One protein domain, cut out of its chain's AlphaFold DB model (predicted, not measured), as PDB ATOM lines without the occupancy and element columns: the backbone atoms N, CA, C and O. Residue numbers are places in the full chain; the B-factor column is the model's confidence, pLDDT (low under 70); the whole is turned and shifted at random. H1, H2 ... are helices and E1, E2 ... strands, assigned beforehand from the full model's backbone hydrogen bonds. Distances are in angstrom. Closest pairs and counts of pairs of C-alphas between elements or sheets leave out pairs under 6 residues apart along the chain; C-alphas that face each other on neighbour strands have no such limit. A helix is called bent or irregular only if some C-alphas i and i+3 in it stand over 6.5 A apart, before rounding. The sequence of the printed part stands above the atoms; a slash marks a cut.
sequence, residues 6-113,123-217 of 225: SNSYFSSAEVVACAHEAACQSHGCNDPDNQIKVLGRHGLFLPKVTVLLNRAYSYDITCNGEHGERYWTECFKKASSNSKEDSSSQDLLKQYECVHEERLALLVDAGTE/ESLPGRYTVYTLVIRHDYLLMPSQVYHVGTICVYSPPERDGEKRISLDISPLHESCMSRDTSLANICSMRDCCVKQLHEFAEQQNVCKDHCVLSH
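What this domain is: This is residues 6 to 113 and 123 to 217 of the 225 residues of an uncharacterized protein of Candidatus Saccharibacteria bacterium (UniProt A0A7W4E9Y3). A twisted, curled sheet of six strands makes the core, with H1 and H3 packed on one face and H5 on the other. H1 crosses the long strands, H2 packs on H1 at the periphery, and the short H4 sits beside the strands. The printed part has 203 residues, with five named helices and six named strands in the order H1 E1 E2 H2 H3 E3 E4 E5 H4 H5 E6. The sheet is mixed, in the order E1 E2 E3 E4 E5 E6, and the class is mixed, helices and strands. The whole is compact, with a radius of gyration of the C-alphas of 17.0 A and spans of 54 by 39 by 30 A.

Where its parts are: H1 is residues 10 to 23, 20.2 A long, from C-alpha 10 at (17.139, -4.306, 55.802). E1 is residues 35 to 40 and E2 residues 48 to 61, 39.5 A. H2 is residues 74 to 82. H3, residues 89 to 109, 31.9 A, has a kink of 27 degrees near residue 96 and is only just irregular: C-alphas 95 and 98 are 6.7 A apart. E3 is residues 127 to 139, 38.6 A, and E4 residues 146 to 157, 33.7 A. E5 is residues 166 to 170, H4 residues 172 to 178, and H5 residues 185 to 205, 30.4 A. E6 is residues 213 to 216, ending with C-alpha 216 at (37.223, -11.301, 46.615).

How they stand to each other: E1 and E2 form an antiparallel hairpin, N 37 and O 51 being 2.9 A apart. E2 and E3 are antiparallel, with N 52 and O 135 at 2.8 A. E3 E4 E5 is a meander, each strand the antiparallel neighbour of the one before: N 132 and O 153 are 2.8 A apart, N 154 and O 168 2.9 A. E5, H4, H5, E6 is a strand-helix-strand unit, two parallel neighbour strands with helices between, its crossover right-handed; N 214 and O 167 are 2.9 A apart. Three layers result, helices on both faces: H1, H2 and H3 on one, H5 on the other. H1 runs across the strands at a height over the sheet of 7.5 A. H1 touches H2, closest C-alphas Cys 18 and Cys 75, 5.1 A. With residues 11 to 15 alone, H1 touches H3 about perpendicular, at 80 degrees, closest C-alphas Ser 11 and Ser 89, 4.8 A. The sheet curls round H3 and H5. H4 is only just at the sheet's level, 3.8 A. H4 and H5 form a helical hairpin at a shallow tilt of 28 degrees, opposite ways, closest C-alphas Cys 178 and Ile 188, 7.1 A. H3 and H5 are apart. Every O i to N i+4 pair is within hydrogen-bond range in H1, H2, H4 and H5; in H3, 11 of 17 are.

The domain as a whole: The C-alphas of Glu 113 and Leu 142, the two farthest apart, are 56.9 A apart. Residues 114 to 122 are not printed; C-alphas 113 and 123 are 17.8 A apart across the cut. The links H1 to E1 and E2 to H2 are long. The mean pLDDT of the printed part is 81.8; 37 residues are under 70, among them 6 to 11 and 176 to 183.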
ATOM      1  N   SER A   6      12.063  -9.142  49.780       43.31
ATOM      2  CA  SER A   6      13.506  -9.233  49.992       43.31
ATOM      3  C   SER A   6      13.779 -10.196  51.142       43.31
ATOM      4  O   SER A   6      13.270  -9.991  52.241       43.31
ATOM      5  N   ASN A   7      14.593 -11.223  50.899       44.78
ATOM      6  CA  ASN A   7      15.060 -12.153  51.934       44.78
ATOM      7  C   ASN A   7      16.376 -11.688  52.592       44.78
ATOM      8  O   ASN A   7      17.027 -12.455  53.297       44.78
ATOM      9  N   SER A   8      16.790 -10.445  52.346       45.22
ATOM     10  CA  SER A   8      18.035  -9.876  52.858       45.22
ATOM     11  C   SER A   8      17.812  -9.027  54.116       45.22
ATOM     12  O   SER A   8      16.721  -8.494  54.321       45.22
ATOM     13  N   TYR A   9      18.867  -8.811  54.910       52.50
ATOM     14  CA  TYR A   9      18.903  -7.762  55.941       52.50
ATOM     15  C   TYR A   9      18.439  -6.402  55.367       52.50
ATOM     16  O   TYR A   9      18.597  -6.152  54.167       52.50
ATOM     17  N   PHE A  10      17.842  -5.542  56.206       54.38
ATOM     18  CA  PHE A  10      17.139  -4.306  55.802       54.38
ATOM     19  C   PHE A  10      17.926  -3.427  54.808       54.38
ATOM     20  O   PHE A  10      17.365  -2.974  53.812       54.38
ATOM     21  N   SER A  11      19.234  -3.261  55.007       57.47
ATOM     22  CA  SER A  11      20.117  -2.472  54.135       57.47
ATOM     23  C   SER A  11      20.297  -3.067  52.729       57.47
ATOM     24  O   SER A  11      20.323  -2.336  51.738       57.47
ATOM     25  N   SER A  12      20.331  -4.394  52.600       77.38
ATOM     26  CA  SER A  12      20.371  -5.079  51.298       77.38
ATOM     27  C   SER A  12      19.026  -5.008  50.557       77.38
ATOM     28  O   SER A  12      18.999  -5.056  49.325       77.38
ATOM     29  N   ALA A  13      17.907  -4.812  51.268       79.56
ATOM     30  CA  ALA A  13      16.598  -4.624  50.638       79.56
ATOM     31  C   ALA A  13      16.503  -3.264  49.922       79.56
ATOM     32  O   ALA A  13      15.941  -3.179  48.829       79.56
ATOM     33  N   GLU A  14      17.105  -2.217  50.493       85.88
ATOM     34  CA  GLU A  14      17.226  -0.911  49.838       85.88
ATOM     35  C   GLU A  14      18.119  -0.968  48.593       85.88
ATOM     36  O   GLU A  14      17.757  -0.400  47.563       85.88
ATOM     37  N   VAL A  15      19.243  -1.699  48.648       88.12
ATOM     38  CA  VAL A  15      20.108  -1.928  47.473       88.12
ATOM     39  C   VAL A  15      19.316  -2.592  46.347       88.12
ATOM     40  O   VAL A  15      19.342  -2.132  45.205       88.12
ATOM     41  N   VAL A  16      18.551  -3.638  46.672       87.94
ATOM     42  CA  VAL A  16      17.671  -4.327  45.720       87.94
ATOM     43  C   VAL A  16      16.612  -3.386  45.137       87.94
ATOM     44  O   VAL A  16      16.381  -3.400  43.924       87.94
ATOM     45  N   ALA A  17      15.977  -2.555  45.968       86.69
ATOM     46  CA  ALA A  17      14.980  -1.588  45.513       86.69
ATOM     47  C   ALA A  17      15.591  -0.551  44.557       86.69
ATOM     48  O   ALA A  17      15.034  -0.302  43.486       86.69
ATOM     49  N   CYS A  18      16.767  -0.015  44.894       87.88
ATOM     50  CA  CYS A  18      17.500   0.932  44.056       87.88
ATOM     51  C   CYS A  18      17.909   0.309  42.715       87.88
ATOM     52  O   CYS A  18      17.725   0.926  41.666       87.88
ATOM     53  N   ALA A  19      18.405  -0.932  42.732       85.44
ATOM     54  CA  ALA A  19      18.746  -1.686  41.527       85.44
ATOM     55  C   ALA A  19      17.521  -1.932  40.630       85.44
ATOM     56  O   ALA A  19      17.616  -1.868  39.404       85.44
ATOM     57  N   HIS A  20      16.351  -2.180  41.225       83.81
ATOM     58  CA  HIS A  20      15.103  -2.320  40.481       83.81
ATOM     59  C   HIS A  20      14.635  -0.982  39.877       83.81
ATOM     60  O   HIS A  20      14.193  -0.959  38.729       83.81
ATOM     61  N   GLU A  21      14.735   0.136  40.609       84.44
ATOM     62  CA  GLU A  21      14.399   1.478  40.093       84.44
ATOM     63  C   GLU A  21      15.315   1.878  38.924       84.44
ATOM     64  O   GLU A  21      14.836   2.379  37.902       84.44
ATOM     65  N   ALA A  22      16.616   1.601  39.045       81.62
ATOM     66  CA  ALA A  22      17.603   1.823  37.991       81.62
ATOM     67  C   ALA A  22      17.304   0.983  36.736       81.62
ATOM     68  O   ALA A  22      17.270   1.512  35.625       81.62
ATOM     69  N   ALA A  23      16.966  -0.298  36.917       76.31
ATOM     70  CA  ALA A  23      16.583  -1.196  35.830       76.31
ATOM     71  C   ALA A  23      15.287  -0.766  35.110       76.31
ATOM     72  O   ALA A  23      15.144  -0.924  33.898       76.31
ATOM     73  N   CYS A  24      14.323  -0.194  35.828       71.69
ATOM     74  CA  CYS A  24      13.101   0.324  35.214       71.69
ATOM     75  C   CYS A  24      13.289   1.678  34.506       71.69
ATOM     76  O   CYS A  24      12.305   2.213  33.994       71.69
ATOM     77  N   GLN A  25      14.512   2.232  34.478       68.19
ATOM     78  CA  GLN A  25      14.830   3.567  33.949       68.19
ATOM     79  C   GLN A  25      13.917   4.668  34.518       68.19
ATOM     80  O   GLN A  25      13.638   5.681  33.873       68.19
ATOM     81  N   SER A  26      13.421   4.475  35.740       55.75
ATOM     82  CA  SER A  26      12.528   5.427  36.392       55.75
ATOM     83  C   SER A  26      13.288   6.657  36.901       55.75
ATOM     84  O   SER A  26      14.424   6.563  37.361       55.75
ATOM     85  N   HIS A  27      12.640   7.822  36.791       51.38
ATOM     86  CA  HIS A  27      12.985   9.121  37.391       51.38
ATOM     87  C   HIS A  27      14.454   9.329  37.814       51.38
ATOM     88  O   HIS A  27      14.772   9.286  39.005       51.38
ATOM     89  N   GLY A  28      15.327   9.633  36.847       56.50
ATOM     90  CA  GLY A  28      16.694  10.107  37.115       56.50
ATOM     91  C   GLY A  28      17.730   9.017  37.403       56.50
ATOM     92  O   GLY A  28      18.895   9.343  37.590       56.50
ATOM     93  N   CYS A  29      17.340   7.739  37.381       60.03
ATOM     94  CA  CYS A  29      18.247   6.602  37.590       60.03
ATOM     95  C   CYS A  29      18.805   6.016  36.280       60.03
ATOM     96  O   CYS A  29      19.348   4.914  36.274       60.03
ATOM     97  N   ASN A  30      18.624   6.724  35.158       66.56
ATOM     98  CA  ASN A  30      19.079   6.291  33.843       66.56
ATOM     99  C   ASN A  30      20.584   6.561  33.696       66.56
ATOM    100  O   ASN A  30      20.980   7.650  33.283       66.56
ATOM    101  N   ASP A  31      21.399   5.578  34.063       73.81
ATOM    102  CA  ASP A  31      22.831   5.550  33.773       73.81
ATOM    103  C   ASP A  31      23.072   4.564  32.610       73.81
ATOM    104  O   ASP A  31      22.539   3.450  32.653       73.81
ATOM    105  N   PRO A  32      23.809   4.957  31.551       72.88
ATOM    106  CA  PRO A  32      24.077   4.087  30.405       72.88
ATOM    107  C   PRO A  32      24.869   2.823  30.765       72.88
ATOM    108  O   PRO A  32      24.798   1.850  30.016       72.88
ATOM    109  N   ASP A  33      25.580   2.818  31.895       78.75
ATOM    110  CA  ASP A  33      26.336   1.657  32.365       78.75
ATOM    111  C   ASP A  33      25.455   0.644  33.121       78.75
ATOM    112  O   ASP A  33      25.911  -0.465  33.409       78.75
ATOM    113  N   ASN A  34      24.188   0.972  33.420       84.06
ATOM    114  CA  ASN A  34      23.250   0.029  34.034       84.06
ATOM    115  C   ASN A  34      22.869  -1.088  33.050       84.06
ATOM    116  O   ASN A  34      22.488  -0.839  31.905       84.06
ATOM    117  N   GLN A  35      22.893  -2.335  33.519       86.81
ATOM    118  CA  GLN A  35      22.654  -3.517  32.694       86.81
ATOM    119  C   GLN A  35      21.570  -4.408  33.274       86.81
ATOM    120  O   GLN A  35      21.510  -4.675  34.475       86.81
ATOM    121  N   ILE A  36      20.745  -4.936  32.374       88.69
ATOM    122  CA  ILE A  36      19.727  -5.936  32.674       88.69
ATOM    123  C   ILE A  36      19.949  -7.097  31.726       88.69
ATOM    124  O   ILE A  36      19.784  -6.961  30.511       88.69
ATOM    125  N   LYS A  37      20.282  -8.260  32.276       87.12
ATOM    126  CA  LYS A  37      20.559  -9.452  31.480       87.12
ATOM    127  C   LYS A  37      19.701 -10.616  31.938       87.12
ATOM    128  O   LYS A  37      19.758 -11.042  33.084       87.12
ATOM    129  N   VAL A  38      18.912 -11.169  31.022       86.50
ATOM    130  CA  VAL A  38      18.160 -12.405  31.266       86.50
ATOM    131  C   VAL A  38      19.045 -13.585  30.880       86.50
ATOM    132  O   VAL A  38      19.387 -13.735  29.710       86.50
ATOM    133  N   LEU A  39      19.420 -14.418  31.853       80.06
ATOM    134  CA  LEU A  39      20.335 -15.546  31.639       80.06
ATOM    135  C   LEU A  39      19.632 -16.812  31.141       80.06
ATOM    136  O   LEU A  39      20.261 -17.663  30.520       80.06
ATOM    137  N   GLY A  40      18.325 -16.926  31.372       67.88
ATOM    138  CA  GLY A  40      17.534 -18.046  30.883       67.88
ATOM    139  C   GLY A  40      16.045 -17.892  31.176       67.88
ATOM    140  O   GLY A  40      15.638 -17.220  32.124       67.88
ATOM    141  N   ARG A  41      15.223 -18.536  30.342       56.31
ATOM    142  CA  ARG A  41      13.819 -18.866  30.626       56.31
ATOM    143  C   ARG A  41      13.713 -20.377  30.595       56.31
ATOM    144  O   ARG A  41      14.004 -20.967  29.554       56.31
ATOM    145  N   HIS A  42      13.340 -21.010  31.694       52.88
ATOM    146  CA  HIS A  42      13.275 -22.464  31.745       52.88
ATOM    147  C   HIS A  42      11.903 -22.901  32.259       52.88
ATOM    148  O   HIS A  42      11.577 -22.668  33.407       52.88
ATOM    149  N   GLY A  43      11.112 -23.552  31.398       53.16
ATOM    150  CA  GLY A  43       9.897 -24.298  31.756       53.16
ATOM    151  C   GLY A  43       8.869 -23.600  32.664       53.16
ATOM    152  O   GLY A  43       8.922 -22.406  32.925       53.16
ATOM    153  N   LEU A  44       7.884 -24.369  33.134       58.12
ATOM    154  CA  LEU A  44       6.893 -23.899  34.113       58.12
ATOM    155  C   LEU A  44       7.434 -23.874  35.556       58.12
ATOM    156  O   LEU A  44       6.871 -23.183  36.399       58.12
ATOM    157  N   PHE A  45       8.499 -24.635  35.836       66.38
ATOM    158  CA  PHE A  45       8.966 -24.930  37.198       66.38
ATOM    159  C   PHE A  45      10.356 -24.379  37.536       66.38
ATOM    160  O   PHE A  45      10.779 -24.497  38.681       66.38
ATOM    161  N   LEU A  46      11.075 -23.796  36.573       72.88
ATOM    162  CA  LEU A  46      12.378 -23.183  36.828       72.88
ATOM    163  C   LEU A  46      12.238 -21.657  36.745       72.88
ATOM    164  O   LEU A  46      11.503 -21.148  35.895       72.88
ATOM    165  N   PRO A  47      12.903 -20.902  37.633       79.50
ATOM    166  CA  PRO A  47      12.789 -19.457  37.613       79.50
ATOM    167  C   PRO A  47      13.430 -18.890  36.346       79.50
ATOM    168  O   PRO A  47      14.465 -19.365  35.868       79.50
ATOM    169  N   LYS A  48      12.851 -17.811  35.823       86.25
ATOM    170  CA  LYS A  48      13.582 -16.925  34.918       86.25
ATOM    171  C   LYS A  48      14.601 -16.158  35.760       86.25
ATOM    172  O   LYS A  48      14.225 -15.439  36.683       86.25
ATOM    173  N   VAL A  49      15.876 -16.290  35.411       86.56
ATOM    174  CA  VAL A  49      16.979 -15.625  36.113       86.56
ATOM    175  C   VAL A  49      17.349 -14.343  35.375       86.56
ATOM    176  O   VAL A  49      17.663 -14.368  34.181       86.56
ATOM    177  N   THR A  50      17.301 -13.222  36.089       89.94
ATOM    178  CA  THR A  50      17.692 -11.899  35.595       89.94
ATOM    179  C   THR A  50      18.799 -11.339  36.478       89.94
ATOM    180  O   THR A  50      18.648 -11.289  37.694       89.94
ATOM    181  N   VAL A  51      19.890 -10.902  35.866       90.69
ATOM    182  CA  VAL A  51      20.961 -10.144  36.511       90.69
ATOM    183  C   VAL A  51      20.708  -8.664  36.280       90.69
ATOM    184  O   VAL A  51      20.426  -8.254  35.151       90.69
ATOM    185  N   LEU A  52      20.835  -7.880  37.343       92.00
ATOM    186  CA  LEU A  52      20.847  -6.428  37.314       92.00
ATOM    187  C   LEU A  52      22.225  -5.962  37.796       92.00
ATOM    188  O   LEU A  52      22.609  -6.266  38.925       92.00
ATOM    189  N   LEU A  53      22.953  -5.241  36.949       92.12
ATOM    190  CA  LEU A  53      24.184  -4.544  37.314       92.12
ATOM    191  C   LEU A  53      23.884  -3.050  37.272       92.12
ATOM    192  O   LEU A  53      23.529  -2.542  36.215       92.12
ATOM    193  N   ASN A  54      23.983  -2.350  38.399       92.31
ATOM    194  CA  ASN A  54      23.618  -0.933  38.450       92.31
ATOM    195  C   ASN A  54      24.683  -0.111  39.150       92.31
ATOM    196  O   ASN A  54      25.157  -0.496  40.222       92.31
ATOM    197  N   ARG A  55      25.006   1.051  38.587       93.00
ATOM    198  CA  ARG A  55      25.910   2.003  39.221       93.00
ATOM    199  C   ARG A  55      25.276   2.544  40.500       93.00
ATOM    200  O   ARG A  55      24.161   3.071  40.486       93.00
ATOM    201  N   ALA A  56      26.007   2.446  41.603       93.50
ATOM    202  CA  ALA A  56      25.581   2.998  42.881       93.50
ATOM    203  C   ALA A  56      26.184   4.385  43.114       93.50
ATOM    204  O   ALA A  56      25.460   5.334  43.415       93.50
ATOM    205  N   TYR A  57      27.499   4.521  42.950       94.88
ATOM    206  CA  TYR A  57      28.207   5.784  43.153       94.88
ATOM    207  C   TYR A  57      29.602   5.751  42.529       94.88
ATOM    208  O   TYR A  57      30.070   4.726  42.032       94.88
ATOM    209  N   SER A  58      30.270   6.896  42.553       96.19
ATOM    210  CA  SER A  58      31.704   7.003  42.294       96.19
ATOM    211  C   SER A  58      32.354   7.983  43.257       96.19
ATOM    212  O   SER A  58      31.686   8.891  43.746       96.19
ATOM    213  N   TYR A  59      33.647   7.832  43.484       96.88
ATOM    214  CA  TYR A  59      34.465   8.746  44.273       96.88
ATOM    215  C   TYR A  59      35.882   8.774  43.702       96.88
ATOM    216  O   TYR A  59      36.271   7.888  42.939       96.88
ATOM    217  N   ASP A  60      36.635   9.808  44.048       96.62
ATOM    218  CA  ASP A  60      38.032   9.945  43.651       96.62
ATOM    219  C   ASP A  60      38.921   9.797  44.899       96.62
ATOM    220  O   ASP A  60      38.552  10.261  45.977       96.62
ATOM    221  N   ILE A  61      40.082   9.156  44.765       95.19
ATOM    222  CA  ILE A  61      41.152   9.146  45.770       95.19
ATOM    223  C   ILE A  61      42.284  10.028  45.246       95.19
ATOM    224  O   ILE A  61      42.742   9.857  44.111       95.19
ATOM    225  N   THR A  62      42.720  10.998  46.050       93.19
ATOM    226  CA  THR A  62      43.805  11.913  45.671       93.19
ATOM    227  C   THR A  62      45.168  11.219  45.704       93.19
ATOM    228  O   THR A  62      45.334  10.170  46.320       93.19
ATOM    229  N   CYS A  63      46.193  11.839  45.111       88.06
ATOM    230  CA  CYS A  63      47.576  11.343  45.183       88.06
ATOM    231  C   CYS A  63      48.136  11.250  46.614       88.06
ATOM    232  O   CYS A  63      49.155  10.600  46.814       88.06
ATOM    233  N   ASN A  64      47.485  11.888  47.591       88.50
ATOM    234  CA  ASN A  64      47.851  11.812  49.004       88.50
ATOM    235  C   ASN A  64      47.063  10.721  49.759       88.50
ATOM    236  O   ASN A  64      47.154  10.651  50.982       88.50
ATOM    237  N   GLY A  65      46.260   9.914  49.056       87.00
ATOM    238  CA  GLY A  65      45.426   8.864  49.646       87.00
ATOM    239  C   GLY A  65      44.130   9.369  50.291       87.00
ATOM    240  O   GLY A  65      43.495   8.632  51.036       87.00
ATOM    241  N   GLU A  66      43.725  10.618  50.040       91.94
ATOM    242  CA  GLU A  66      42.500  11.177  50.624       91.94
ATOM    243  C   GLU A  66      41.274  10.820  49.776       91.94
ATOM    244  O   GLU A  66      41.235  11.112  48.577       91.94
ATOM    245  N   HIS A  67      40.248  10.239  50.404       93.69
ATOM    246  CA  HIS A  67      38.958   9.967  49.765       93.69
ATOM    247  C   HIS A  67      38.155  11.254  49.559       93.69
ATOM    248  O   HIS A  67      37.853  11.983  50.506       93.69
ATOM    249  N   GLY A  68      37.751  11.494  48.317       92.62
ATOM    250  CA  GLY A  68      36.828  12.554  47.938       92.62
ATOM    251  C   GLY A  68      35.370  12.259  48.305       92.62
ATOM    252  O   GLY A  68      35.015  11.227  48.884       92.62
ATOM    253  N   GLU A  69      34.494  13.194  47.941       94.12
ATOM    254  CA  GLU A  69      33.050  13.029  48.100       94.12
ATOM    255  C   GLU A  69      32.514  11.901  47.201       94.12
ATOM    256  O   GLU A  69      32.992  11.673  46.087       94.12
ATOM    257  N   ARG A  70      31.488  11.193  47.687       94.56
ATOM    258  CA  ARG A  70      30.805  10.136  46.933       94.56
ATOM    259  C   ARG A  70      29.662  10.728  46.119       94.56
ATOM    260  O   ARG A  70      28.680  11.235  46.660       94.56
ATOM    261  N   TYR A  71      29.756  10.584  44.806       93.88
ATOM    262  CA  TYR A  71      28.726  10.970  43.852       93.88
ATOM    263  C   TYR A  71      27.725   9.826  43.668       93.88
ATOM    264  O   TYR A  71      27.873   8.991  42.775       93.88
ATOM    265  N   TRP A  72      26.716   9.776  44.539       92.06
ATOM    266  CA  TRP A  72      25.648   8.771  44.497       92.06
ATOM    267  C   TRP A  72      24.706   8.951  43.307       92.06
ATOM    268  O   TRP A  72      24.395  10.079  42.906       92.06
ATOM    269  N   THR A  73      24.192   7.844  42.775       90.06
ATOM    270  CA  THR A  73      23.076   7.872  41.826       90.06
ATOM    271  C   THR A  73      21.761   8.209  42.540       90.06
ATOM    272  O   THR A  73      21.624   8.072  43.760       90.06
ATOM    273  N   GLU A  74      20.779   8.711  41.788       87.94
ATOM    274  CA  GLU A  74      19.558   9.294  42.362       87.94
ATOM    275  C   GLU A  74      18.723   8.304  43.188       87.94
ATOM    276  O   GLU A  74      18.161   8.700  44.209       87.94
ATOM    277  N   CYS A  75      18.671   7.019  42.816       86.94
ATOM    278  CA  CYS A  75      17.964   6.005  43.607       86.94
ATOM    279  C   CYS A  75      18.549   5.881  45.022       86.94
ATOM    280  O   CYS A  75      17.806   5.951  46.001       86.94
ATOM    281  N   PHE A  76      19.877   5.810  45.147       87.88
ATOM    282  CA  PHE A  76      20.550   5.702  46.443       87.88
ATOM    283  C   PHE A  76      20.477   6.997  47.268       87.88
ATOM    284  O   PHE A  76      20.436   6.935  48.499       87.88
ATOM    285  N   LYS A  77      20.397   8.178  46.634       88.06
ATOM    286  CA  LYS A  77      20.128   9.446  47.346       88.06
ATOM    287  C   LYS A  77      18.721   9.477  47.945       88.06
ATOM    288  O   LYS A  77      18.548   9.844  49.110       88.06
ATOM    289  N   LYS A  78      17.712   9.082  47.158       83.25
ATOM    290  CA  LYS A  78      16.309   9.035  47.605       83.25
ATOM    291  C   LYS A  78      16.111   8.012  48.718       83.25
ATOM    292  O   LYS A  78      15.420   8.318  49.684       83.25
ATOM    293  N   ALA A  79      16.710   6.826  48.592       82.31
ATOM    294  CA  ALA A  79      16.633   5.784  49.615       82.31
ATOM    295  C   ALA A  79      17.160   6.294  50.965       82.31
ATOM    296  O   ALA A  79      16.420   6.284  51.944       82.31
ATOM    297  N   SER A  80      18.361   6.883  50.981       78.69
ATOM    298  CA  SER A  80      18.952   7.476  52.190       78.69
ATOM    299  C   SER A  80      18.115   8.617  52.785       78.69
ATOM    300  O   SER A  80      18.008   8.743  54.001       78.69
ATOM    301  N   SER A  81      17.458   9.428  51.950       73.38
ATOM    302  CA  SER A  81      16.580  10.508  52.435       73.38
ATOM    303  C   SER A  81      15.308   9.988  53.122       73.38
ATOM    304  O   SER A  81      14.690  10.706  53.906       73.38
ATOM    305  N   ASN A  82      14.903   8.753  52.812       68.12
ATOM    306  CA  ASN A  82      13.702   8.112  53.343       68.12
ATOM    307  C   ASN A  82      13.996   7.134  54.493       68.12
ATOM    308  O   ASN A  82      13.067   6.760  55.216       68.12
ATOM    309  N   SER A  83      15.253   6.720  54.678       63.28
ATOM    310  CA  SER A  83      15.655   5.812  55.752       63.28
ATOM    311  C   SER A  83      15.630   6.538  57.102       63.28
ATOM    312  O   SER A  83      16.331   7.528  57.297       63.28
ATOM    313  N   LYS A  84      14.808   6.055  58.044       58.72
ATOM    314  CA  LYS A  84      14.705   6.580  59.422       58.72
ATOM    315  C   LYS A  84      15.648   5.888  60.424       58.72
ATOM    316  O   LYS A  84      15.552   6.180  61.610       58.72
ATOM    317  N   GLU A  85      16.509   4.973  59.978       53.38
ATOM    318  CA  GLU A  85      17.281   4.066  60.844       53.38
ATOM    319  C   GLU A  85      18.794   4.084  60.562       53.38
ATOM    320  O   GLU A  85      19.229   4.416  59.460       53.38
ATOM    321  N   ASP A  86      19.570   3.668  61.571       48.25
ATOM    322  CA  ASP A  86      21.042   3.668  61.690       48.25
ATOM    323  C   ASP A  86      21.809   2.752  60.700       48.25
ATOM    324  O   ASP A  86      22.990   2.466  60.905       48.25
ATOM    325  N   SER A  87      21.186   2.270  59.616       57.47
ATOM    326  CA  SER A  87      21.898   1.528  58.561       57.47
ATOM    327  C   SER A  87      21.312   1.793  57.173       57.47
ATOM    328  O   SER A  87      20.472   1.037  56.676       57.47
ATOM    329  N   SER A  88      21.765   2.863  56.523       78.94
ATOM    330  CA  SER A  88      21.379   3.138  55.139       78.94
ATOM    331  C   SER A  88      22.081   2.177  54.170       78.94
ATOM    332  O   SER A  88      23.201   1.719  54.418       78.94
ATOM    333  N   SER A  89      21.467   1.899  53.019       84.25
ATOM    334  CA  SER A  89      22.132   1.220  51.889       84.25
ATOM    335  C   SER A  89      23.468   1.858  51.506       84.25
ATOM    336  O   SER A  89      24.378   1.153  51.074       84.25
ATOM    337  N   GLN A  90      23.622   3.172  51.693       89.25
ATOM    338  CA  GLN A  90      24.891   3.852  51.454       89.25
ATOM    339  C   GLN A  90      25.975   3.401  52.435       89.25
ATOM    340  O   GLN A  90      27.109   3.184  52.022       89.25
ATOM    341  N   ASP A  91      25.646   3.232  53.715       87.25
ATOM    342  CA  ASP A  91      26.620   2.807  54.725       87.25
ATOM    343  C   ASP A  91      27.019   1.345  54.547       87.25
ATOM    344  O   ASP A  91      28.195   1.025  54.694       87.25
ATOM    345  N   LEU A  92      26.079   0.484  54.139       86.69
ATOM    346  CA  LEU A  92      26.400  -0.881  53.714       86.69
ATOM    347  C   LEU A  92      27.382  -0.867  52.535       86.69
ATOM    348  O   LEU A  92      28.419  -1.517  52.584       86.69
ATOM    349  N   LEU A  93      27.085  -0.096  51.486       90.19
ATOM    350  CA  LEU A  93      27.917  -0.080  50.284       90.19
ATOM    351  C   LEU A  93      29.311   0.521  50.503       90.19
ATOM    352  O   LEU A  93      30.239   0.139  49.792       90.19
ATOM    353  N   LYS A  94      29.470   1.421  51.481       89.88
ATOM    354  CA  LYS A  94      30.783   1.943  51.890       89.88
ATOM    355  C   LYS A  94      31.664   0.871  52.535       89.88
ATOM    356  O   LYS A  94      32.880   0.941  52.413       89.88
ATOM    357  N   GLN A  95      31.089  -0.132  53.203       88.06
ATOM    358  CA  GLN A  95      31.878  -1.193  53.850       88.06
ATOM    359  C   GLN A  95      32.669  -2.033  52.839       88.06
ATOM    360  O   GLN A  95      33.739  -2.538  53.168       88.06
ATOM    361  N   TYR A  96      32.179  -2.142  51.600       88.94
ATOM    362  CA  TYR A  96      32.865  -2.878  50.538       88.94
ATOM    363  C   TYR A  96      34.012  -2.081  49.888       88.94
ATOM    364  O   TYR A  96      34.841  -2.677  49.202       88.94
ATOM    365  N   GLU A  97      34.102  -0.760  50.099       91.25
ATOM    366  CA  GLU A  97      35.129   0.100  49.480       91.25
ATOM    367  C   GLU A  97      36.539  -0.359  49.837       91.25
ATOM    368  O   GLU A  97      37.328  -0.644  48.941       91.25
ATOM    369  N   CYS A  98      36.827  -0.516  51.134       88.12
ATOM    370  CA  CYS A  98      38.153  -0.914  51.604       88.12
ATOM    371  C   CYS A  98      38.599  -2.248  50.989       88.12
ATOM    372  O   CYS A  98      39.745  -2.383  50.575       88.12
ATOM    373  N   VAL A  99      37.677  -3.214  50.874       89.25
ATOM    374  CA  VAL A  99      37.958  -4.519  50.257       89.25
ATOM    375  C   VAL A  99      38.305  -4.345  48.781       89.25
ATOM    376  O   VAL A  99      39.271  -4.933  48.297       89.25
ATOM    377  N   HIS A 100      37.532  -3.540  48.051       93.44
ATOM    378  CA  HIS A 100      37.799  -3.273  46.644       93.44
ATOM    379  C   HIS A 100      39.133  -2.550  46.438       93.44
ATOM    380  O   HIS A 100      39.900  -2.962  45.569       93.44
ATOM    381  N   GLU A 101      39.411  -1.512  47.221       92.62
ATOM    382  CA  GLU A 101      40.643  -0.721  47.150       92.62
ATOM    383  C   GLU A 101      41.882  -1.572  47.420       92.62
ATOM    384  O   GLU A 101      42.781  -1.612  46.581       92.62
ATOM    385  N   GLU A 102      41.895  -2.322  48.526       89.06
ATOM    386  CA  GLU A 102      43.004  -3.209  48.896       89.06
ATOM    387  C   GLU A 102      43.295  -4.217  47.778       89.06
ATOM    388  O   GLU A 102      44.436  -4.428  47.373       89.06
ATOM    389  N   ARG A 103      42.246  -4.823  47.216       88.00
ATOM    390  CA  ARG A 103      42.378  -5.855  46.179       88.00
ATOM    391  C   ARG A 103      42.872  -5.289  44.857       88.00
ATOM    392  O   ARG A 103      43.640  -5.952  44.166       88.00
ATOM    393  N   LEU A 104      42.425  -4.088  44.502       90.56
ATOM    394  CA  LEU A 104      42.861  -3.393  43.291       90.56
ATOM    395  C   LEU A 104      44.311  -2.918  43.410       90.56
ATOM    396  O   LEU A 104      45.042  -2.990  42.425       90.56
ATOM    397  N   ALA A 105      44.732  -2.477  44.594       87.56
ATOM    398  CA  ALA A 105      46.108  -2.082  44.863       87.56
ATOM    399  C   ALA A 105      47.067  -3.289  44.885       87.56
ATOM    400  O   ALA A 105      48.118  -3.236  44.252       87.56
ATOM    401  N   LEU A 106      46.662  -4.429  45.462       82.81
ATOM    402  CA  LEU A 106      47.443  -5.677  45.428       82.81
ATOM    403  C   LEU A 106      47.753  -6.185  44.007       82.81
ATOM    404  O   LEU A 106      48.767  -6.851  43.804       82.81
ATOM    405  N   LEU A 107      46.905  -5.884  43.015       80.12
ATOM    406  CA  LEU A 107      47.192  -6.217  41.613       80.12
ATOM    407  C   LEU A 107      48.423  -5.475  41.067       80.12
ATOM    408  O   LEU A 107      49.051  -5.973  40.136       80.12
ATOM    409  N   VAL A 108      48.757  -4.299  41.607       73.88
ATOM    410  CA  VAL A 108      49.942  -3.525  41.202       73.88
ATOM    411  C   VAL A 108      51.207  -4.155  41.780       73.88
ATOM    412  O   VAL A 108      52.173  -4.372  41.051       73.88
ATOM    413  N   ASP A 109      51.170  -4.523  43.060       61.69
ATOM    414  CA  ASP A 109      52.327  -5.089  43.761       61.69
ATOM    415  C   ASP A 109      52.696  -6.496  43.261       61.69
ATOM    416  O   ASP A 109      53.867  -6.877  43.262       61.69
ATOM    417  N   ALA A 110      51.720  -7.263  42.760       57.50
ATOM    418  CA  ALA A 110      51.955  -8.592  42.186       57.50
ATOM    419  C   ALA A 110      52.835  -8.577  40.914       57.50
ATOM    420  O   ALA A 110      53.330  -9.629  40.509       57.50
ATOM    421  N   GLY A 111      53.036  -7.407  40.291       48.06
ATOM    422  CA  GLY A 111      53.917  -7.209  39.135       48.06
ATOM    423  C   GLY A 111      55.373  -6.866  39.481       48.06
ATOM    424  O   GLY A 111      56.210  -6.815  38.580       48.06
ATOM    425  N   THR A 112      55.696  -6.639  40.756       44.44
ATOM    426  CA  THR A 112      57.065  -6.366  41.216       44.44
ATOM    427  C   THR A 112      57.606  -7.577  41.970       44.44
ATOM    428  O   THR A 112      57.325  -7.767  43.150       44.44
ATOM    429  N   GLU A 113      58.378  -8.423  41.281       45.34
ATOM    430  CA  GLU A 113      59.264  -9.370  41.962       45.34
ATOM    431  C   GLU A 113      60.234  -8.599  42.881       45.34
ATOM    432  O   GLU A 113      60.709  -7.526  42.516       45.34
ATOM    433  N   GLU A 123      48.576   0.609  49.963       79.50
ATOM    434  CA  GLU A 123      47.945   1.927  49.852       79.50
ATOM    435  C   GLU A 123      46.935   1.939  48.698       79.50
ATOM    436  O   GLU A 123      47.204   1.418  47.614       79.50
ATOM    437  N   SER A 124      45.763   2.543  48.917       84.88
ATOM    438  CA  SER A 124      44.752   2.697  47.870       84.88
ATOM    439  C   SER A 124      45.311   3.498  46.691       84.88
ATOM    440  O   SER A 124      45.966   4.526  46.870       84.88
ATOM    441  N   LEU A 125      45.026   3.057  45.465       90.81
ATOM    442  CA  LEU A 125      45.546   3.711  44.265       90.81
ATOM    443  C   LEU A 125      44.869   5.076  44.056       90.81
ATOM    444  O   LEU A 125      43.640   5.150  44.137       90.81
ATOM    445  N   PRO A 126      45.604   6.144  43.711       93.06
ATOM    446  CA  PRO A 126      44.987   7.416  43.358       93.06
ATOM    447  C   PRO A 126      44.237   7.299  42.029       93.06
ATOM    448  O   PRO A 126      44.709   6.650  41.094       93.06
ATOM    449  N   GLY A 127      43.068   7.925  41.927       95.00
ATOM    450  CA  GLY A 127      42.212   7.856  40.742       95.00
ATOM    451  C   GLY A 127      40.733   7.745  41.080       95.00
ATOM    452  O   GLY A 127      40.317   7.950  42.220       95.00
ATOM    453  N   ARG A 128      39.927   7.427  40.069       96.50
ATOM    454  CA  ARG A 128      38.476   7.310  40.196       96.50
ATOM    455  C   ARG A 128      38.056   5.875  40.447       96.50
ATOM    456  O   ARG A 128      38.394   4.986  39.671       96.50
ATOM    457  N   TYR A 129      37.198   5.687  41.435       97.19
ATOM    458  CA  TYR A 129      36.541   4.425  41.745       97.19
ATOM    459  C   TYR A 129      35.056   4.555  41.436       97.19
ATOM    460  O   TYR A 129      34.392   5.498  41.867       97.19
ATOM    461  N   THR A 130      34.526   3.624  40.647       96.56
ATOM    462  CA  THR A 130      33.093   3.556  40.333       96.56
ATOM    463  C   THR A 130      32.541   2.226  40.804       96.56
ATOM    464  O   THR A 130      32.988   1.175  40.349       96.56
ATOM    465  N   VAL A 131      31.564   2.287  41.705       96.50
ATOM    466  CA  VAL A 131      30.997   1.120  42.374       96.50
ATOM    467  C   VAL A 131      29.635   0.788  41.781       96.50
ATOM    468  O   VAL A 131      28.745   1.636  41.656       96.50
ATOM    469  N   TYR A 132      29.478  -0.484  41.449       95.12
ATOM    470  CA  TYR A 132      28.288  -1.095  40.892       95.12
ATOM    471  C   TYR A 132      27.781  -2.174  41.839       95.12
ATOM    472  O   TYR A 132      28.553  -2.892  42.470       95.12
ATOM    473  N   THR A 133      26.468  -2.314  41.899       94.44
ATOM    474  CA  THR A 133      25.785  -3.372  42.645       94.44
ATOM    475  C   THR A 133      25.347  -4.461  41.687       94.44
ATOM    476  O   THR A 133      24.866  -4.175  40.587       94.44
ATOM    477  N   LEU A 134      25.504  -5.707  42.115       93.31
ATOM    478  CA  LEU A 134      25.088  -6.885  41.382       93.31
ATOM    479  C   LEU A 134      23.924  -7.545  42.120       93.31
ATOM    480  O   LEU A 134      24.044  -7.994  43.263       93.31
ATOM    481  N   VAL A 135      22.782  -7.605  41.443       92.25
ATOM    482  CA  VAL A 135      21.543  -8.171  41.968       92.25
ATOM    483  C   VAL A 135      21.071  -9.299  41.060       92.25
ATOM    484  O   VAL A 135      21.015  -9.149  39.840       92.25
ATOM    485  N   ILE A 136      20.687 -10.427  41.655       89.56
ATOM    486  CA  ILE A 136      20.062 -11.544  40.943       89.56
ATOM    487  C   ILE A 136      18.593 -11.614  41.330       89.56
ATOM    488  O   ILE A 136      18.232 -11.661  42.503       89.56
ATOM    489  N   ARG A 137      17.735 -11.641  40.313       87.69
ATOM    490  CA  ARG A 137      16.289 -11.791  40.432       87.69
ATOM    491  C   ARG A 137      15.853 -13.118  39.823       87.69
ATOM    492  O   ARG A 137      16.084 -13.376  38.642       87.69
ATOM    493  N   HIS A 138      15.171 -13.925  40.623       85.88
ATOM    494  CA  HIS A 138      14.493 -15.149  40.218       85.88
ATOM    495  C   HIS A 138      12.992 -14.884  40.108       85.88
ATOM    496  O   HIS A 138      12.311 -14.657  41.107       85.88
ATOM    497  N   ASP A 139      12.471 -14.910  38.886       85.62
ATOM    498  CA  ASP A 139      11.045 -14.787  38.605       85.62
ATOM    499  C   ASP A 139      10.415 -16.172  38.447       85.62
ATOM    500  O   ASP A 139      10.718 -16.894  37.494       85.62
ATOM    501  N   TYR A 140       9.502 -16.520  39.351       82.62
ATOM    502  CA  TYR A 140       8.701 -17.740  39.274       82.62
ATOM    503  C   TYR A 140       7.331 -17.435  38.664       82.62
ATOM    504  O   TYR A 140       6.794 -16.342  38.823       82.62
ATOM    505  N   LEU A 141       6.731 -18.410  37.974       80.56
ATOM    506  CA  LEU A 141       5.437 -18.209  37.315       80.56
ATOM    507  C   LEU A 141       4.279 -18.025  38.311       80.56
ATOM    508  O   LEU A 141       3.364 -17.248  38.056       80.56
ATOM    509  N   LEU A 142       4.310 -18.765  39.422       81.88
ATOM    510  CA  LEU A 142       3.215 -18.852  40.399       81.88
ATOM    511  C   LEU A 142       3.637 -18.444  41.817       81.88
ATOM    512  O   LEU A 142       2.876 -18.629  42.763       81.88
ATOM    513  N   MET A 143       4.852 -17.919  41.981       79.06
ATOM    514  CA  MET A 143       5.392 -17.512  43.278       79.06
ATOM    515  C   MET A 143       5.980 -16.101  43.181       79.06
ATOM    516  O   MET A 143       6.380 -15.692  42.088       79.06
ATOM    517  N   PRO A 144       6.041 -15.350  44.296       80.00
ATOM    518  CA  PRO A 144       6.718 -14.060  44.325       80.00
ATOM    519  C   PRO A 144       8.159 -14.169  43.823       80.00
ATOM    520  O   PRO A 144       8.842 -15.165  44.073       80.00
ATOM    521  N   SER A 145       8.622 -13.136  43.121       82.94
ATOM    522  CA  SER A 145      10.019 -13.057  42.703       82.94
ATOM    523  C   SER A 145      10.927 -13.012  43.927       82.94
ATOM    524  O   SER A 145      10.669 -12.253  44.862       82.94
ATOM    525  N   GLN A 146      12.007 -13.784  43.888       83.06
ATOM    526  CA  GLN A 146      13.081 -13.699  44.872       83.06
ATOM    527  C   GLN A 146      14.184 -12.809  44.312       83.06
ATOM    528  O   GLN A 146      14.534 -12.931  43.136       83.06
ATOM    529  N   VAL A 147      14.711 -11.898  45.125       86.19
ATOM    530  CA  VAL A 147      15.725 -10.938  44.683       86.19
ATOM    531  C   VAL A 147      16.827 -10.840  45.725       86.19
ATOM    532  O   VAL A 147      16.546 -10.729  46.915       86.19
ATOM    533  N   TYR A 148      18.072 -10.894  45.260       86.19
ATOM    534  CA  TYR A 148      19.257 -11.022  46.098       86.19
ATOM    535  C   TYR A 148      20.297  -9.984  45.693       86.19
ATOM    536  O   TYR A 148      20.652  -9.904  44.517       86.19
ATOM    537  N   HIS A 149      20.815  -9.226  46.658       90.19
ATOM    538  CA  HIS A 149      22.077  -8.509  46.500       90.19
ATOM    539  C   HIS A 149      23.212  -9.526  46.667       90.19
ATOM    540  O   HIS A 149      23.348 -10.134  47.725       90.19
ATOM    541  N   VAL A 150      23.961  -9.776  45.593       89.75
ATOM    542  CA  VAL A 150      24.909 -10.904  45.520       89.75
ATOM    543  C   VAL A 150      26.362 -10.472  45.366       89.75
ATOM    544  O   VAL A 150      27.257 -11.311  45.415       89.75
ATOM    545  N   GLY A 151      26.613  -9.184  45.159       92.50
ATOM    546  CA  GLY A 151      27.966  -8.675  45.052       92.50
ATOM    547  C   GLY A 151      28.040  -7.214  44.658       92.50
ATOM    548  O   GLY A 151      27.054  -6.605  44.239       92.50
ATOM    549  N   THR A 152      29.251  -6.692  44.735       95.00
ATOM    550  CA  THR A 152      29.628  -5.366  44.265       95.00
ATOM    551  C   THR A 152      30.787  -5.489  43.289       95.00
ATOM    552  O   THR A 152      31.672  -6.331  43.440       95.00
ATOM    553  N   ILE A 153      30.765  -4.667  42.244       96.12
ATOM    554  CA  ILE A 153      31.867  -4.528  41.295       96.12
ATOM    555  C   ILE A 153      32.423  -3.120  41.438       96.12
ATOM    556  O   ILE A 153      31.662  -2.157  41.402       96.12
ATOM    557  N   CYS A 154      33.737  -2.986  41.544       96.56
ATOM    558  CA  CYS A 154      34.405  -1.694  41.545       96.56
ATOM    559  C   CYS A 154      35.329  -1.579  40.334       96.56
ATOM    560  O   CYS A 154      36.175  -2.443  40.109       96.56
ATOM    561  N   VAL A 155      35.158  -0.512  39.555       96.19
ATOM    562  CA  VAL A 155      36.036  -0.152  38.437       96.19
ATOM    563  C   VAL A 155      36.939   0.987  38.887       96.19
ATOM    564  O   VAL A 155      36.458   2.085  39.172       96.19
ATOM    565  N   TYR A 156      38.242   0.734  38.893       96.19
ATOM    566  CA  TYR A 156      39.268   1.749  39.070       96.19
ATOM    567  C   TYR A 156      39.693   2.311  37.713       96.19
ATOM    568  O   TYR A 156      40.036   1.569  36.787       96.19
ATOM    569  N   SER A 157      39.675   3.635  37.606       94.69
ATOM    570  CA  SER A 157      40.183   4.395  36.470       94.69
ATOM    571  C   SER A 157      41.298   5.329  36.946       94.69
ATOM    572  O   SER A 157      41.027   6.216  37.760       94.69
ATOM    573  N   PRO A 158      42.535   5.158  36.456       92.75
ATOM    574  CA  PRO A 158      43.649   6.013  36.844       92.75
ATOM    575  C   PRO A 158      43.455   7.458  36.357       92.75
ATOM    576  O   PRO A 158      42.706   7.697  35.402       92.75
ATOM    577  N   PRO A 159      44.109   8.436  37.007       89.38
ATOM    578  CA  PRO A 159      44.054   9.831  36.587       89.38
ATOM    579  C   PRO A 159      44.791  10.060  35.258       89.38
ATOM    580  O   PRO A 159      44.415  10.951  34.491       89.38
ATOM    581  N   GLU A 160      45.816   9.259  34.952       87.00
ATOM    582  CA  GLU A 160      46.520   9.302  33.676       87.00
ATOM    583  C   GLU A 160      45.693   8.658  32.559       87.00
ATOM    584  O   GLU A 160      45.177   7.550  32.687       87.00
ATOM    585  N   ARG A 161      45.636   9.332  31.405       70.00
ATOM    586  CA  ARG A 161      44.880   8.881  30.226       70.00
ATOM    587  C   ARG A 161      45.283   7.486  29.730       70.00
ATOM    588  O   ARG A 161      44.421   6.761  29.243       70.00
ATOM    589  N   ASP A 162      46.565   7.154  29.844       72.19
ATOM    590  CA  ASP A 162      47.133   5.877  29.393       72.19
ATOM    591  C   ASP A 162      47.325   4.887  30.551       72.19
ATOM    592  O   ASP A 162      47.916   3.823  30.373       72.19
ATOM    593  N   GLY A 163      46.849   5.233  31.751       77.88
ATOM    594  CA  GLY A 163      46.914   4.342  32.892       77.88
ATOM    595  C   GLY A 163      45.986   3.139  32.716       77.88
ATOM    596  O   GLY A 163      44.909   3.207  32.118       77.88
ATOM    597  N   GLU A 164      46.391   2.017  33.298       88.44
ATOM    598  CA  GLU A 164      45.638   0.773  33.222       88.44
ATOM    599  C   GLU A 164      44.430   0.796  34.159       88.44
ATOM    600  O   GLU A 164      44.558   0.879  35.384       88.44
ATOM    601  N   LYS A 165      43.233   0.675  33.578       92.88
ATOM    602  CA  LYS A 165      42.023   0.411  34.355       92.88
ATOM    603  C   LYS A 165      42.105  -0.959  35.014       92.88
ATOM    604  O   LYS A 165      42.681  -1.899  34.460       92.88
ATOM    605  N   ARG A 166      41.460  -1.073  36.171       93.56
ATOM    606  CA  ARG A 166      41.383  -2.308  36.957       93.56
ATOM    607  C   ARG A 166      39.960  -2.517  37.442       93.56
ATOM    608  O   ARG A 166      39.188  -1.562  37.541       93.56
ATOM    609  N   ILE A 167      39.603  -3.761  37.723       95.06
ATOM    610  CA  ILE A 167      38.252  -4.100  38.155       95.06
ATOM    611  C   ILE A 167      38.274  -5.183  39.224       95.06
ATOM    612  O   ILE A 167      39.033  -6.149  39.141       95.06
ATOM    613  N   SER A 168      37.440  -5.025  40.244       95.00
ATOM    614  CA  SER A 168      37.321  -5.981  41.336       95.00
ATOM    615  C   SER A 168      35.873  -6.391  41.558       95.00
ATOM    616  O   SER A 168      34.961  -5.580  41.424       95.00
ATOM    617  N   LEU A 169      35.666  -7.659  41.903       94.81
ATOM    618  CA  LEU A 169      34.385  -8.206  42.351       94.81
ATOM    619  C   LEU A 169      34.507  -8.617  43.817       94.81
ATOM    620  O   LEU A 169      35.423  -9.364  44.164       94.81
ATOM    621  N   ASP A 170      33.552  -8.196  44.641       92.31
ATOM    622  CA  ASP A 170      33.322  -8.755  45.970       92.31
ATOM    623  C   ASP A 170      31.949  -9.427  46.009       92.31
ATOM    624  O   ASP A 170      30.943  -8.833  45.623       92.31
ATOM    625  N   ILE A 171      31.909 -10.686  46.444       90.06
ATOM    626  CA  ILE A 171      30.665 -11.458  46.579       90.06
ATOM    627  C   ILE A 171      30.291 -11.722  48.038       90.06
ATOM    628  O   ILE A 171      29.410 -12.541  48.302       90.06
ATOM    629  N   SER A 172      30.924 -11.041  48.994       85.50
ATOM    630  CA  SER A 172      30.524 -11.108  50.402       85.50
ATOM    631  C   SER A 172      29.005 -10.909  50.643       85.50
ATOM    632  O   SER A 172      28.464 -11.664  51.461       85.50
ATOM    633  N   PRO A 173      28.246 -10.085  49.872       86.81
ATOM    634  CA  PRO A 173      26.785 -10.000  50.023       86.81
ATOM    635  C   PRO A 173      26.040 -11.309  49.717       86.81
ATOM    636  O   PRO A 173      24.987 -11.600  50.295       86.81
ATOM    637  N   LEU A 174      26.585 -12.146  48.826       84.19
ATOM    638  CA  LEU A 174      26.015 -13.463  48.551       84.19
ATOM    639  C   LEU A 174      26.044 -14.321  49.818       84.19
ATOM    640  O   LEU A 174      25.066 -15.009  50.092       84.19
ATOM    641  N   HIS A 175      27.109 -14.245  50.622       75.19
ATOM    642  CA  HIS A 175      27.224 -14.996  51.872       75.19
ATOM    643  C   HIS A 175      26.186 -14.559  52.918       75.19
ATOM    644  O   HIS A 175      25.580 -15.408  53.573       75.19
ATOM    645  N   GLU A 176      25.901 -13.258  53.025       68.44
ATOM    646  CA  GLU A 176      24.804 -12.745  53.863       68.44
ATOM    647  C   GLU A 176      23.453 -13.330  53.431       68.44
ATOM    648  O   GLU A 176      22.647 -13.746  54.266       68.44
ATOM    649  N   SER A 177      23.240 -13.450  52.117       65.00
ATOM    650  CA  SER A 177      22.047 -14.084  51.548       65.00
ATOM    651  C   SER A 177      21.990 -15.599  51.823       65.00
ATOM    652  O   SER A 177      20.898 -16.150  51.959       65.00
ATOM    653  N   CYS A 178      23.138 -16.279  51.963       63.72
ATOM    654  CA  CYS A 178      23.238 -17.717  52.268       63.72
ATOM    655  C   CYS A 178      22.863 -18.064  53.713       63.72
ATOM    656  O   CYS A 178      22.404 -19.172  53.981       63.72
ATOM    657  N   MET A 179      23.058 -17.130  54.648       59.22
ATOM    658  CA  MET A 179      22.686 -17.325  56.054       59.22
ATOM    659  C   MET A 179      21.164 -17.300  56.265       59.22
ATOM    660  O   MET A 179      20.668 -17.769  57.293       59.22
ATOM    661  N   SER A 180      20.400 -16.833  55.271       58.72
ATOM    662  CA  SER A 180      18.958 -17.066  55.197       58.72
ATOM    663  C   SER A 180      18.706 -18.507  54.722       58.72
ATOM    664  O   SER A 180      19.188 -18.924  53.672       58.72
ATOM    665  N   ARG A 181      17.969 -19.307  55.502       55.12
ATOM    666  CA  ARG A 181      17.786 -20.771  55.331       55.12
ATOM    667  C   ARG A 181      17.079 -21.216  54.033       55.12
ATOM    668  O   ARG A 181      16.735 -22.389  53.900       55.12
ATOM    669  N   ASP A 182      16.876 -20.313  53.080       63.81
ATOM    670  CA  ASP A 182      15.985 -20.488  51.933       63.81
ATOM    671  C   ASP A 182      16.721 -20.789  50.613       63.81
ATOM    672  O   ASP A 182      16.076 -20.972  49.578       63.81
ATOM    673  N   THR A 183      18.059 -20.858  50.615       69.31
ATOM    674  CA  THR A 183      18.857 -21.058  49.391       69.31
ATOM    675  C   THR A 183      19.756 -22.291  49.491       69.31
ATOM    676  O   THR A 183      20.539 -22.433  50.424       69.31
ATOM    677  N   SER A 184      19.679 -23.195  48.506       77.50
ATOM    678  CA  SER A 184      20.546 -24.378  48.448       77.50
ATOM    679  C   SER A 184      21.992 -24.018  48.079       77.50
ATOM    680  O   SER A 184      22.232 -23.085  47.312       77.50
ATOM    681  N   LEU A 185      22.965 -24.817  48.537       77.50
ATOM    682  CA  LEU A 185      24.380 -24.652  48.169       77.50
ATOM    683  C   LEU A 185      24.599 -24.664  46.647       77.50
ATOM    684  O   LEU A 185      25.400 -23.895  46.127       77.50
ATOM    685  N   ALA A 186      23.851 -25.496  45.918       79.69
ATOM    686  CA  ALA A 186      23.913 -25.538  44.457       79.69
ATOM    687  C   ALA A 186      23.504 -24.196  43.824       79.69
ATOM    688  O   ALA A 186      24.176 -23.716  42.910       79.69
ATOM    689  N   ASN A 187      22.449 -23.557  44.343       79.00
ATOM    690  CA  ASN A 187      22.021 -22.239  43.878       79.00
ATOM    691  C   ASN A 187      23.057 -21.162  44.219       79.00
ATOM    692  O   ASN A 187      23.328 -20.303  43.387       79.00
ATOM    693  N   ILE A 188      23.672 -21.229  45.401       80.69
ATOM    694  CA  ILE A 188      24.729 -20.301  45.829       80.69
ATOM    695  C   ILE A 188      25.936 -20.387  44.891       80.69
ATOM    696  O   ILE A 188      26.371 -19.371  44.354       80.69
ATOM    697  N   CYS A 189      26.431 -21.599  44.624       82.50
ATOM    698  CA  CYS A 189      27.516 -21.816  43.668       82.50
ATOM    699  C   CYS A 189      27.148 -21.300  42.270       82.50
ATOM    700  O   CYS A 189      27.953 -20.626  41.633       82.50
ATOM    701  N   SER A 190      25.913 -21.540  41.818       84.38
ATOM    702  CA  SER A 190      25.438 -21.023  40.531       84.38
ATOM    703  C   SER A 190      25.386 -19.492  40.489       84.38
ATOM    704  O   SER A 190      25.707 -18.906  39.455       84.38
ATOM    705  N   MET A 191      24.975 -18.832  41.576       86.19
ATOM    706  CA  MET A 191      24.957 -17.370  41.669       86.19
ATOM    707  C   MET A 191      26.374 -16.800  41.674       86.19
ATOM    708  O   MET A 191      26.641 -15.856  40.939       86.19
ATOM    709  N   ARG A 192      27.309 -17.422  42.401       87.69
ATOM    710  CA  ARG A 192      28.734 -17.068  42.352       87.69
ATOM    711  C   ARG A 192      29.291 -17.138  40.934       87.69
ATOM    712  O   ARG A 192      29.903 -16.180  40.471       87.69
ATOM    713  N   ASP A 193      29.100 -18.269  40.258       87.38
ATOM    714  CA  ASP A 193      29.633 -18.481  38.907       87.38
ATOM    715  C   ASP A 193      29.045 -17.460  37.927       87.38
ATOM    716  O   ASP A 193      29.738 -16.938  37.051       87.38
ATOM    717  N   CYS A 194      27.772 -17.109  38.130       87.38
ATOM    718  CA  CYS A 194      27.139 -15.993  37.451       87.38
ATOM    719  C   CYS A 194      27.865 -14.668  37.739       87.38
ATOM    720  O   CYS A 194      28.229 -13.989  36.783       87.38
ATOM    721  N   CYS A 195      28.132 -14.308  39.000       89.19
ATOM    722  CA  CYS A 195      28.849 -13.075  39.351       89.19
ATOM    723  C   CYS A 195      30.224 -12.982  38.677       89.19
ATOM    724  O   CYS A 195      30.543 -11.957  38.077       89.19
ATOM    725  N   VAL A 196      31.008 -14.063  38.704       89.69
ATOM    726  CA  VAL A 196      32.334 -14.114  38.060       89.69
ATOM    727  C   VAL A 196      32.216 -13.938  36.545       89.69
ATOM    728  O   VAL A 196      32.968 -13.175  35.939       89.69
ATOM    729  N   LYS A 197      31.229 -14.582  35.913       89.88
ATOM    730  CA  LYS A 197      30.967 -14.388  34.483       89.88
ATOM    731  C   LYS A 197      30.580 -12.941  34.165       89.88
ATOM    732  O   LYS A 197      31.064 -12.399  33.176       89.88
ATOM    733  N   GLN A 198      29.726 -12.326  34.986       89.56
ATOM    734  CA  GLN A 198      29.326 -10.927  34.809       89.56
ATOM    735  C   GLN A 198      30.507  -9.971  34.965       89.56
ATOM    736  O   GLN A 198      30.616  -9.043  34.172       89.56
ATOM    737  N   LEU A 199      31.424 -10.228  35.904       91.75
ATOM    738  CA  LEU A 199      32.658  -9.453  36.021       91.75
ATOM    739  C   LEU A 199      33.452  -9.465  34.714       91.75
ATOM    740  O   LEU A 199      33.811  -8.404  34.224       91.75
ATOM    741  N   HIS A 200      33.724 -10.641  34.144       90.44
ATOM    742  CA  HIS A 200      34.540 -10.733  32.930       90.44
ATOM    743  C   HIS A 200      33.877 -10.078  31.713       90.44
ATOM    744  O   HIS A 200      34.553  -9.395  30.948       90.44
ATOM    745  N   GLU A 201      32.564 -10.262  31.545       90.12
ATOM    746  CA  GLU A 201      31.807  -9.602  30.473       90.12
ATOM    747  C   GLU A 201      31.809  -8.074  30.648       90.12
ATOM    748  O   GLU A 201      31.988  -7.338  29.679       90.12
ATOM    749  N   PHE A 202      31.652  -7.588  31.883       91.38
ATOM    750  CA  PHE A 202      31.661  -6.157  32.177       91.38
ATOM    751  C   PHE A 202      33.062  -5.544  32.045       91.38
ATOM    752  O   PHE A 202      33.209  -4.447  31.511       91.38
ATOM    753  N   ALA A 203      34.106  -6.268  32.449       91.12
ATOM    754  CA  ALA A 203      35.500  -5.874  32.269       91.12
ATOM    755  C   ALA A 203      35.833  -5.636  30.788       91.12
ATOM    756  O   ALA A 203      36.413  -4.607  30.447       91.12
ATOM    757  N   GLU A 204      35.403  -6.541  29.901       91.38
ATOM    758  CA  GLU A 204      35.586  -6.401  28.452       91.38
ATOM    759  C   GLU A 204      34.920  -5.124  27.919       91.38
ATOM    760  O   GLU A 204      35.550  -4.347  27.204       91.38
ATOM    761  N   GLN A 205      33.682  -4.845  28.335       89.75
ATOM    762  CA  GLN A 205      32.959  -3.628  27.943       89.75
ATOM    763  C   GLN A 205      33.637  -2.347  28.447       89.75
ATOM    764  O   GLN A 205      33.647  -1.331  27.753       89.75
ATOM    765  N   GLN A 206      34.235  -2.398  29.639       88.44
ATOM    766  CA  GLN A 206      34.966  -1.280  30.239       88.44
ATOM    767  C   GLN A 206      36.400  -1.124  29.696       88.44
ATOM    768  O   GLN A 206      37.089  -0.162  30.062       88.44
ATOM    769  N   ASN A 207      36.820  -2.009  28.780       89.75
ATOM    770  CA  ASN A 207      38.177  -2.131  28.238       89.75
ATOM    771  C   ASN A 207      39.232  -2.383  29.328       89.75
ATOM    772  O   ASN A 207      40.301  -1.775  29.333       89.75
ATOM    773  N   VAL A 208      38.912  -3.263  30.277       89.62
ATOM    774  CA  VAL A 208      39.818  -3.714  31.337       89.62
ATOM    775  C   VAL A 208      40.452  -5.041  30.923       89.62
ATOM    776  O   VAL A 208      39.758  -5.966  30.498       89.62
ATOM    777  N   CYS A 209      41.777  -5.147  31.045       85.88
ATOM    778  CA  CYS A 209      42.489  -6.394  30.772       85.88
ATOM    779  C   CYS A 209      42.041  -7.500  31.742       85.88
ATOM    780  O   CYS A 209      41.775  -7.241  32.916       85.88
ATOM    781  N   LYS A 210      42.007  -8.754  31.275       81.75
ATOM    782  CA  LYS A 210      41.670  -9.905  32.130       81.75
ATOM    783  C   LYS A 210      42.631 -10.056  33.310       81.75
ATOM    784  O   LYS A 210      42.179 -10.407  34.394       81.75
ATOM    785  N   ASP A 211      43.903  -9.718  33.114       83.94
ATOM    786  CA  ASP A 211      44.932  -9.773  34.159       83.94
ATOM    787  C   ASP A 211      44.760  -8.660  35.210       83.94
ATOM    788  O   ASP A 211      45.357  -8.705  36.279       83.94
ATOM    789  N   HIS A 212      43.886  -7.682  34.944       86.19
ATOM    790  CA  HIS A 212      43.529  -6.593  35.861       86.19
ATOM    791  C   HIS A 212      42.155  -6.797  36.511       86.19
ATOM    792  O   HIS A 212      41.529  -5.841  36.981       86.19
ATOM    793  N   CYS A 213      41.673  -8.041  36.514       87.19
ATOM    794  CA  CYS A 213      40.463  -8.463  37.205       87.19
ATOM    795  C   CYS A 213      40.836  -9.185  38.506       87.19
ATOM    796  O   CYS A 213      41.534 -10.197  38.468       87.19
ATOM    797  N   VAL A 214      40.318  -8.728  39.647       87.81
ATOM    798  CA  VAL A 214      40.523  -9.391  40.948       87.81
ATOM    799  C   VAL A 214      39.203  -9.820  41.582       87.81
ATOM    800  O   VAL A 214      38.178  -9.146  41.484       87.81
ATOM    801  N   LEU A 215      39.232 -10.980  42.233       85.88
ATOM    802  CA  LEU A 215      38.087 -11.610  42.879       85.88
ATOM    803  C   LEU A 215      38.281 -11.630  44.398       85.88
ATOM    804  O   LEU A 215      39.339 -12.034  44.878       85.88
ATOM    805  N   SER A 216      37.242 -11.271  45.148       80.38
ATOM    806  CA  SER A 216      37.223 -11.301  46.615       80.38
ATOM    807  C   SER A 216      36.100 -12.192  47.126       80.38
ATOM    808  O   SER A 216      35.014 -12.229  46.550       80.38
ATOM    809  N   HIS A 217      36.378 -12.929  48.205       74.31
ATOM    810  CA  HIS A 217      35.411 -13.797  48.894       74.31
ATOM    811  C   HIS A 217      34.733 -14.860  48.001       74.31
ATOM    812  O   HIS A 217      33.634 -15.316  48.294       74.31
TER     813      HIS A 217